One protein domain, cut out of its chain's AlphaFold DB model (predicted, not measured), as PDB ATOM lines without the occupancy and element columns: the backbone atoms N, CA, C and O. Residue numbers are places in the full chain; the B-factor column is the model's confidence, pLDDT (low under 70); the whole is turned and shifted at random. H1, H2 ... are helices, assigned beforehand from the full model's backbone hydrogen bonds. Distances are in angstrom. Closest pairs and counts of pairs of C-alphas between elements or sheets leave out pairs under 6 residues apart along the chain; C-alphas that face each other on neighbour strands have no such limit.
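What this domain is: This is residues 324 to 390 of the 407 residues of the protein "DnaJ dnj-2" of Ascaris suum (UniProt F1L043). A long helical arm sticks out from a small head: H1, H2 and H3 with the first part of H4 make the head, and residues 371 to 383 of H4 run outward to the short H5, turned at the far tip. In the head, H1 and H3 meet about perpendicular, and H2 is near H1. The printed part has 67 residues, with five named helices in the order H1 H2 H3 H4 H5 and no named strand; the class is all helix. The whole is loose, with a radius of gyration of the C-alphas of 14.5 A, and elongated, spanning 48 by 25 by 19 A.

How they stand to each other: H4, residues 363 to 383, is close to but not clearly touching H1, residues 326 to 337; the closest C-alphas, those of Asn 336 and Lys 363, are 7.0 A apart. Their lines stand at a steep tilt of 52 degrees, the same way. H1 touches H3, residues 349 to 357, with residues 329 to 333 alone; the closest C-alphas, of Lys 329 and Leu 356, are 7.3 A apart, and the lines are about perpendicular at 88 degrees. H2, residues 341 to 345, is close to but not clearly touching H1, with the C-alphas of Arg 334 and Phe 344 closest at 6.6 A. H2 and H3 are only just apart, their closest C-alphas 8.4 A from each other. H5, residues 385 to 390, is close to but not clearly touching H4, about perpendicular at 80 degrees, with the C-alphas of Leu 381 and Tyr 387 closest at 6.2 A. In H1, H2, H3, H4 and H5 every O i to N i+4 pair is within hydrogen-bond range.

Where its parts are: H4 is 30.0 A long, from C-alpha 363 at (131.776, 204.109, 171.125) to C-alpha 383 at (151.349, 189.558, 153.725). H1 is 16.4 A long, H3 12.5 A, H5 8.6 A and H2 6.1 A. H1 begins with C-alpha 326 at (117.650, 196.301, 168.655).

The domain as a whole: The two C-alphas farthest apart, of Asp 325 and Arg 389, are 48.4 A from each other. Residues 346 to 351 and 371 to 390 stand free; the body without them spans 25 by 20 by 15 A. The four links are tight, and the printed part has no cut. The mean pLDDT of the printed part is 88.5, and no printed residue is under 70.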
ATOM      1  N   TYR A 324     118.433 200.395 175.093       86.06
ATOM      2  CA  TYR A 324     118.379 200.518 173.638       86.06
ATOM      3  C   TYR A 324     117.755 199.270 173.012       86.06
ATOM      4  O   TYR A 324     118.290 198.169 173.147       86.06
ATOM      5  N   ASP A 325     116.671 199.482 172.273       88.50
ATOM      6  CA  ASP A 325     116.050 198.466 171.428       88.50
ATOM      7  C   ASP A 325     117.010 198.009 170.310       88.50
ATOM      8  O   ASP A 325     117.959 198.724 169.968       88.50
ATOM      9  N   GLU A 326     116.777 196.843 169.709       87.06
ATOM     10  CA  GLU A 326     117.650 196.301 168.655       87.06
ATOM     11  C   GLU A 326     117.765 197.257 167.461       87.06
ATOM     12  O   GLU A 326     118.871 197.564 167.008       87.06
ATOM     13  N   GLU A 327     116.652 197.847 167.018       87.94
ATOM     14  CA  GLU A 327     116.645 198.854 165.946       87.94
ATOM     15  C   GLU A 327     117.470 200.100 166.308       87.94
ATOM     16  O   GLU A 327     118.153 200.696 165.468       87.94
ATOM     17  N   ALA A 328     117.437 200.499 167.582       88.88
ATOM     18  CA  ALA A 328     118.196 201.635 168.089       88.88
ATOM     19  C   ALA A 328     119.694 201.323 168.185       88.88
ATOM     20  O   ALA A 328     120.516 202.175 167.830       88.88
ATOM     21  N   LYS A 329     120.056 200.100 168.588       91.38
ATOM     22  CA  LYS A 329     121.438 199.602 168.555       91.38
ATOM     23  C   LYS A 329     121.967 199.588 167.124       91.38
ATOM     24  O   LYS A 329     123.023 200.165 166.877       91.38
ATOM     25  N   LEU A 330     121.211 199.049 166.166       91.31
ATOM     26  CA  LEU A 330     121.581 199.046 164.745       91.31
ATOM     27  C   LEU A 330     121.747 200.469 164.187       91.31
ATOM     28  O   LEU A 330     122.717 200.749 163.479       91.31
ATOM     29  N   TYR A 331     120.867 201.406 164.560       90.56
ATOM     30  CA  TYR A 331     121.021 202.818 164.196       90.56
ATOM     31  C   TYR A 331     122.332 203.418 164.731       90.56
ATOM     32  O   TYR A 331     123.023 204.137 163.998       90.56
ATOM     33  N   LEU A 332     122.686 203.133 165.989       90.94
ATOM     34  CA  LEU A 332     123.925 203.607 166.609       90.94
ATOM     35  C   LEU A 332     125.165 202.971 165.974       90.94
ATOM     36  O   LEU A 332     126.110 203.697 165.679       90.94
ATOM     37  N   ILE A 333     125.141 201.665 165.695       92.31
ATOM     38  CA  ILE A 333     126.214 200.949 164.987       92.31
ATOM     39  C   ILE A 333     126.453 201.594 163.622       92.31
ATOM     40  O   ILE A 333     127.562 202.035 163.324       92.31
ATOM     41  N   ARG A 334     125.391 201.750 162.822       92.69
ATOM     42  CA  ARG A 334     125.457 202.413 161.514       92.69
ATOM     43  C   ARG A 334     126.057 203.816 161.619       92.69
ATOM     44  O   ARG A 334     126.878 204.205 160.787       92.69
ATOM     45  N   LYS A 335     125.642 204.583 162.634       90.62
ATOM     46  CA  LYS A 335     126.128 205.946 162.880       90.62
ATOM     47  C   LYS A 335     127.603 205.969 163.284       90.62
ATOM     48  O   LYS A 335     128.332 206.812 162.770       90.62
ATOM     49  N   ASN A 336     128.041 205.060 164.154       91.38
ATOM     50  CA  ASN A 336     129.438 204.932 164.573       91.38
ATOM     51  C   ASN A 336     130.336 204.550 163.386       91.38
ATOM     52  O   ASN A 336     131.401 205.137 163.212       91.38
ATOM     53  N   MET A 337     129.863 203.648 162.522       87.69
ATOM     54  CA  MET A 337     130.568 203.228 161.307       87.69
ATOM     55  C   MET A 337     130.577 204.279 160.187       87.69
ATOM     56  O   MET A 337     131.322 204.134 159.221       87.69
ATOM     57  N   GLY A 338     129.748 205.322 160.279       87.19
ATOM     58  CA  GLY A 338     129.617 206.331 159.226       87.19
ATOM     59  C   GLY A 338     128.987 205.799 157.932       87.19
ATOM     60  O   GLY A 338     129.209 206.368 156.866       87.19
ATOM     61  N   LEU A 339     128.209 204.714 158.008       87.50
ATOM     62  CA  LEU A 339     127.580 204.097 156.839       87.50
ATOM     63  C   LEU A 339     126.251 204.778 156.488       87.50
ATOM     64  O   LEU A 339     125.422 205.099 157.353       87.50
ATOM     65  N   SER A 340     126.013 204.962 155.187       84.62
ATOM     66  CA  SER A 340     124.680 205.325 154.697       84.62
ATOM     67  C   SER A 340     123.688 204.180 154.932       84.62
ATOM     68  O   SER A 340     124.072 203.015 155.014       84.62
ATOM     69  N   GLU A 341     122.396 204.500 155.027       81.19
ATOM     70  CA  GLU A 341     121.332 203.503 155.229       81.19
ATOM     71  C   GLU A 341     121.354 202.407 154.155       81.19
ATOM     72  O   GLU A 341     121.270 201.230 154.484       81.19
ATOM     73  N   GLY A 342     121.589 202.779 152.891       78.56
ATOM     74  CA  GLY A 342     121.688 201.820 151.790       78.56
ATOM     75  C   GLY A 342     122.942 200.940 151.827       78.56
ATOM     76  O   GLY A 342     122.894 199.796 151.393       78.56
ATOM     77  N   GLN A 343     124.073 201.438 152.341       81.56
ATOM     78  CA  GLN A 343     125.264 200.598 152.539       81.56
ATOM     79  C   GLN A 343     125.053 199.611 153.682       81.56
ATOM     80  O   GLN A 343     125.456 198.458 153.574       81.56
ATOM     81  N   PHE A 344     124.407 200.066 154.754       84.81
ATOM     82  CA  PHE A 344     124.141 199.249 155.925       84.81
ATOM     83  C   PHE A 344     123.115 198.147 155.634       84.81
ATOM     84  O   PHE A 344     123.314 197.012 156.040       84.81
ATOM     85  N   SER A 345     122.066 198.439 154.858       80.56
ATOM     86  CA  SER A 345     121.057 197.441 154.479       80.56
ATOM     87  C   SER A 345     121.575 196.356 153.532       80.56
ATOM     88  O   SER A 345     120.969 195.293 153.438       80.56
ATOM     89  N   CYS A 346     122.688 196.604 152.834       81.00
ATOM     90  CA  CYS A 346     123.351 195.600 151.999       81.00
ATOM     91  C   CYS A 346     124.159 194.580 152.811       81.00
ATOM     92  O   CYS A 346     124.558 193.561 152.251       81.00
ATOM     93  N   LEU A 347     124.449 194.868 154.084       84.81
ATOM     94  CA  LEU A 347     125.121 193.921 154.963       84.81
ATOM     95  C   LEU A 347     124.191 192.742 155.208       84.81
ATOM     96  O   LEU A 347     123.001 192.927 155.478       84.81
ATOM     97  N   SER A 348     124.741 191.536 155.118       85.19
ATOM     98  CA  SER A 348     123.997 190.319 155.412       85.19
ATOM     99  C   SER A 348     123.432 190.371 156.833       85.19
ATOM    100  O   SER A 348     124.030 190.958 157.738       85.19
ATOM    101  N   MET A 349     122.282 189.728 157.051       84.19
ATOM    102  CA  MET A 349     121.683 189.640 158.390       84.19
ATOM    103  C   MET A 349     122.665 189.041 159.409       84.19
ATOM    104  O   MET A 349     122.695 189.463 160.558       84.19
ATOM    105  N   THR A 350     123.528 188.124 158.964       88.44
ATOM    106  CA  THR A 350     124.610 187.542 159.766       88.44
ATOM    107  C   THR A 350     125.650 188.569 160.203       88.44
ATOM    108  O   THR A 350     126.035 188.579 161.364       88.44
ATOM    109  N   GLU A 351     126.078 189.471 159.317       87.12
ATOM    110  CA  GLU A 351     127.038 190.526 159.675       87.12
ATOM    111  C   GLU A 351     126.425 191.534 160.651       87.12
ATOM    112  O   GLU A 351     127.075 191.944 161.609       87.12
ATOM    113  N   GLN A 352     125.156 191.903 160.443       87.19
ATOM    114  CA  GLN A 352     124.435 192.794 161.359       87.19
ATOM    115  C   GLN A 352     124.312 192.178 162.759       87.19
ATOM    116  O   GLN A 352     124.479 192.889 163.751       87.19
ATOM    117  N   GLN A 353     124.089 190.862 162.835       88.94
ATOM    118  CA  GLN A 353     124.037 190.133 164.098       88.94
ATOM    119  C   GLN A 353     125.402 190.105 164.799       88.94
ATOM    120  O   GLN A 353     125.470 190.409 165.986       88.94
ATOM    121  N   CYS A 354     126.497 189.851 164.071       90.31
ATOM    122  CA  CYS A 354     127.847 189.914 164.643       90.31
ATOM    123  C   CYS A 354     128.154 191.296 165.246       90.31
ATOM    124  O   CYS A 354     128.739 191.389 166.319       90.31
ATOM    125  N   PHE A 355     127.708 192.384 164.611       90.75
ATOM    126  CA  PHE A 355     127.907 193.735 165.151       90.75
ATOM    127  C   PHE A 355     127.108 194.019 166.426       90.75
ATOM    128  O   PHE A 355     127.524 194.850 167.241       90.75
ATOM    129  N   LEU A 356     125.961 193.358 166.596       90.50
ATOM    130  CA  LEU A 356     125.205 193.392 167.845       90.50
ATOM    131  C   LEU A 356     125.914 192.572 168.931       90.50
ATOM    132  O   LEU A 356     126.019 193.031 170.062       90.50
ATOM    133  N   GLU A 357     126.451 191.402 168.597       90.50
ATOM    134  CA  GLU A 357     127.206 190.568 169.542       90.50
ATOM    135  C   GLU A 357     128.490 191.254 170.035       90.50
ATOM    136  O   GLU A 357     128.809 191.197 171.219       90.50
ATOM    137  N   GLU A 358     129.190 191.971 169.154       89.00
ATOM    138  CA  GLU A 358     130.401 192.744 169.475       89.00
ATOM    139  C   GLU A 358     130.109 194.088 170.184       89.00
ATOM    140  O   GLU A 358     131.020 194.861 170.484       89.00
ATOM    141  N   GLU A 359     128.838 194.389 170.460       91.00
ATOM    142  CA  GLU A 359     128.376 195.587 171.169       91.00
ATOM    143  C   GLU A 359     128.842 196.923 170.552       91.00
ATOM    144  O   GLU A 359     129.056 197.925 171.250       91.00
ATOM    145  N   LEU A 360     128.948 196.979 169.217       92.00
ATOM    146  CA  LEU A 360     129.519 198.117 168.475       92.00
ATOM    147  C   LEU A 360     128.692 199.418 168.563       92.00
ATOM    148  O   LEU A 360     129.114 200.473 168.075       92.00
ATOM    149  N   TRP A 361     127.513 199.391 169.196       89.88
ATOM    150  CA  TRP A 361     126.765 200.612 169.515       89.88
ATOM    151  C   TRP A 361     127.486 201.458 170.574       89.88
ATOM    152  O   TRP A 361     127.308 202.682 170.599       89.88
ATOM    153  N   ARG A 362     128.323 200.845 171.427       88.88
ATOM    154  CA  ARG A 362     129.193 201.567 172.362       88.88
ATOM    155  C   ARG A 362     130.399 202.127 171.615       88.88
ATOM    156  O   ARG A 362     131.095 201.410 170.904       88.88
ATOM    157  N   LYS A 363     130.676 203.417 171.816       88.81
ATOM    158  CA  LYS A 363     131.776 204.109 171.125       88.81
ATOM    159  C   LYS A 363     133.146 203.507 171.438       88.81
ATOM    160  O   LYS A 363     133.960 203.395 170.530       88.81
ATOM    161  N   ASP A 364     133.367 203.091 172.682       91.81
ATOM    162  CA  ASP A 364     134.648 202.526 173.119       91.81
ATOM    163  C   ASP A 364     134.894 201.149 172.486       91.81
ATOM    164  O   ASP A 364     135.972 200.893 171.955       91.81
ATOM    165  N   ALA A 365     133.858 200.302 172.448       92.06
ATOM    166  CA  ALA A 365     133.910 198.998 171.785       92.06
ATOM    167  C   ALA A 365     134.151 199.145 170.275       92.06
ATOM    168  O   ALA A 365     134.996 198.456 169.712       92.06
ATOM    169  N   TYR A 366     133.474 200.101 169.630       92.69
ATOM    170  CA  TYR A 366     133.695 200.394 168.214       92.69
ATOM    171  C   TYR A 366     135.115 200.895 167.921       92.69
ATOM    172  O   TYR A 366     135.703 200.503 166.915       92.69
ATOM    173  N   ALA A 367     135.678 201.753 168.777       92.19
ATOM    174  CA  ALA A 367     137.037 202.260 168.600       92.19
ATOM    175  C   ALA A 367     138.075 201.131 168.668       92.19
ATOM    176  O   ALA A 367     138.974 201.073 167.827       92.19
ATOM    177  N   GLU A 368     137.908 200.213 169.621       93.31
ATOM    178  CA  GLU A 368     138.779 199.049 169.758       93.31
ATOM    179  C   GLU A 368     138.633 198.091 168.572       93.31
ATOM    180  O   GLU A 368     139.623 197.730 167.938       93.31
ATOM    181  N   TRP A 369     137.395 197.760 168.196       93.75
ATOM    182  CA  TRP A 369     137.109 196.929 167.027       93.75
ATOM    183  C   TRP A 369     137.718 197.504 165.747       93.75
ATOM    184  O   TRP A 369     138.349 196.790 164.967       93.75
ATOM    185  N   LYS A 370     137.572 198.817 165.542       93.06
ATOM    186  CA  LYS A 370     138.122 199.510 164.377       93.06
ATOM    187  C   LYS A 370     139.643 199.404 164.344       93.06
ATOM    188  O   LYS A 370     140.196 199.122 163.286       93.06
ATOM    189  N   ARG A 371     140.309 199.580 165.488       92.56
ATOM    190  CA  ARG A 371     141.765 199.435 165.604       92.56
ATOM    191  C   ARG A 371     142.213 198.021 165.234       92.56
ATOM    192  O   ARG A 371     143.106 197.873 164.406       92.56
ATOM    193  N   ILE A 372     141.545 197.003 165.778       94.19
ATOM    194  CA  ILE A 372     141.834 195.594 165.475       94.19
ATOM    195  C   ILE A 372     141.663 195.322 163.974       94.19
ATOM    196  O   ILE A 372     142.548 194.748 163.346       94.19
ATOM    197  N   LYS A 373     140.568 195.787 163.360       91.69
ATOM    198  CA  LYS A 373     140.319 195.583 161.922       91.69
ATOM    199  C   LYS A 373     141.324 196.301 161.026       91.69
ATOM    200  O   LYS A 373     141.731 195.747 160.005       91.69
ATOM    201  N   GLU A 374     141.743 197.508 161.395       91.94
ATOM    202  CA  GLU A 374     142.786 198.246 160.674       91.94
ATOM    203  C   GLU A 374     144.151 197.544 160.773       91.94
ATOM    204  O   GLU A 374     144.884 197.479 159.781       91.94
ATOM    205  N   GLU A 375     144.486 196.973 161.933       93.94
ATOM    206  CA  GLU A 375     145.699 196.171 162.127       93.94
ATOM    207  C   GLU A 375     145.656 194.866 161.317       93.94
ATOM    208  O   GLU A 375     146.582 194.605 160.545       93.94
ATOM    209  N   GLU A 376     144.556 194.109 161.382       93.88
ATOM    210  CA  GLU A 376     144.337 192.901 160.573       93.88
ATOM    211  C   GLU A 376     144.453 193.195 159.069       93.88
ATOM    212  O   GLU A 376     145.092 192.455 158.313       93.88
ATOM    213  N   GLU A 377     143.855 194.294 158.599       89.12
ATOM    214  CA  GLU A 377     143.946 194.689 157.197       89.12
ATOM    215  C   GLU A 377     145.376 195.085 156.811       89.12
ATOM    216  O   GLU A 377     145.858 194.693 155.740       89.12
ATOM    217  N   LYS A 378     146.085 195.809 157.680       89.88
ATOM    218  CA  LYS A 378     147.490 196.173 157.478       89.88
ATOM    219  C   LYS A 378     148.381 194.935 157.408       89.88
ATOM    220  O   LYS A 378     149.244 194.866 156.530       89.88
ATOM    221  N   GLU A 379     148.156 193.939 158.260       90.69
ATOM    222  CA  GLU A 379     148.855 192.654 158.219       90.69
ATOM    223  C   GLU A 379     148.528 191.864 156.950       90.69
ATOM    224  O   GLU A 379     149.436 191.390 156.258       90.69
ATOM    225  N   ARG A 380     147.248 191.780 156.570       90.38
ATOM    226  CA  ARG A 380     146.799 191.150 155.319       90.38
ATOM    227  C   ARG A 380     147.464 191.796 154.108       90.38
ATOM    228  O   ARG A 380     147.974 191.098 153.226       90.38
ATOM    229  N   LEU A 381     147.503 193.127 154.065       85.44
ATOM    230  CA  LEU A 381     148.189 193.882 153.023       85.44
ATOM    231  C   LEU A 381     149.687 193.596 153.057       85.44
ATOM    232  O   LEU A 381     150.233 193.246 152.013       85.44
ATOM    233  N   ALA A 382     150.336 193.634 154.223       84.56
ATOM    234  CA  ALA A 382     151.755 193.323 154.387       84.56
ATOM    235  C   ALA A 382     152.119 191.904 153.915       84.56
ATOM    236  O   ALA A 382     153.191 191.696 153.330       84.56
ATOM    237  N   ASN A 383     151.210 190.952 154.120       86.94
ATOM    238  CA  ASN A 383     151.349 189.558 153.725       86.94
ATOM    239  C   ASN A 383     151.010 189.302 152.255       86.94
ATOM    240  O   ASN A 383     151.531 188.340 151.678       86.94
ATOM    241  N   SER A 384     150.224 190.183 151.628       91.31
ATOM    242  CA  SER A 384     149.829 190.066 150.227       91.31
ATOM    243  C   SER A 384     151.043 190.051 149.285       91.31
ATOM    244  O   SER A 384     151.978 190.855 149.383       91.31
ATOM    245  N   GLY A 385     151.020 189.153 148.295       87.81
ATOM    246  CA  GLY A 385     152.082 189.062 147.287       87.81
ATOM    247  C   GLY A 385     152.251 190.351 146.468       87.81
ATOM    248  O   GLY A 385     153.340 190.637 145.968       87.81
ATOM    249  N   ARG A 386     151.190 191.164 146.349       82.25
ATOM    250  CA  ARG A 386     151.213 192.487 145.702       82.25
ATOM    251  C   ARG A 386     152.055 193.481 146.503       82.25
ATOM    252  O   ARG A 386     152.968 194.076 145.938       82.25
ATOM    253  N   TYR A 387     151.818 193.595 147.808       82.00
ATOM    254  CA  TYR A 387     152.582 194.489 148.679       82.00
ATOM    255  C   TYR A 387     154.035 194.035 148.842       82.00
ATOM    256  O   TYR A 387     154.946 194.853 148.775       82.00
ATOM    257  N   LYS A 388     154.289 192.723 148.955       84.69
ATOM    258  CA  LYS A 388     155.658 192.168 148.972       84.69
ATOM    259  C   LYS A 388     156.424 192.442 147.669       84.69
ATOM    260  O   LYS A 388     157.643 192.598 147.696       84.69
ATOM    261  N   ARG A 389     155.744 192.481 146.513       81.50
ATOM    262  CA  ARG A 389     156.340 192.909 145.230       81.50
ATOM    263  C   ARG A 389     156.613 194.412 145.208       81.50
ATOM    264  O   ARG A 389     157.730 194.799 144.891       81.50
ATOM    265  N   TYR A 390     155.644 195.228 145.616       80.75
ATOM    266  CA  TYR A 390     155.799 196.682 145.720       80.75
ATOM    267  C   TYR A 390     156.956 197.080 146.652       80.75
ATOM    268  O   TYR A 390     157.804 197.881 146.281       80.75
TER     269      TYR A 390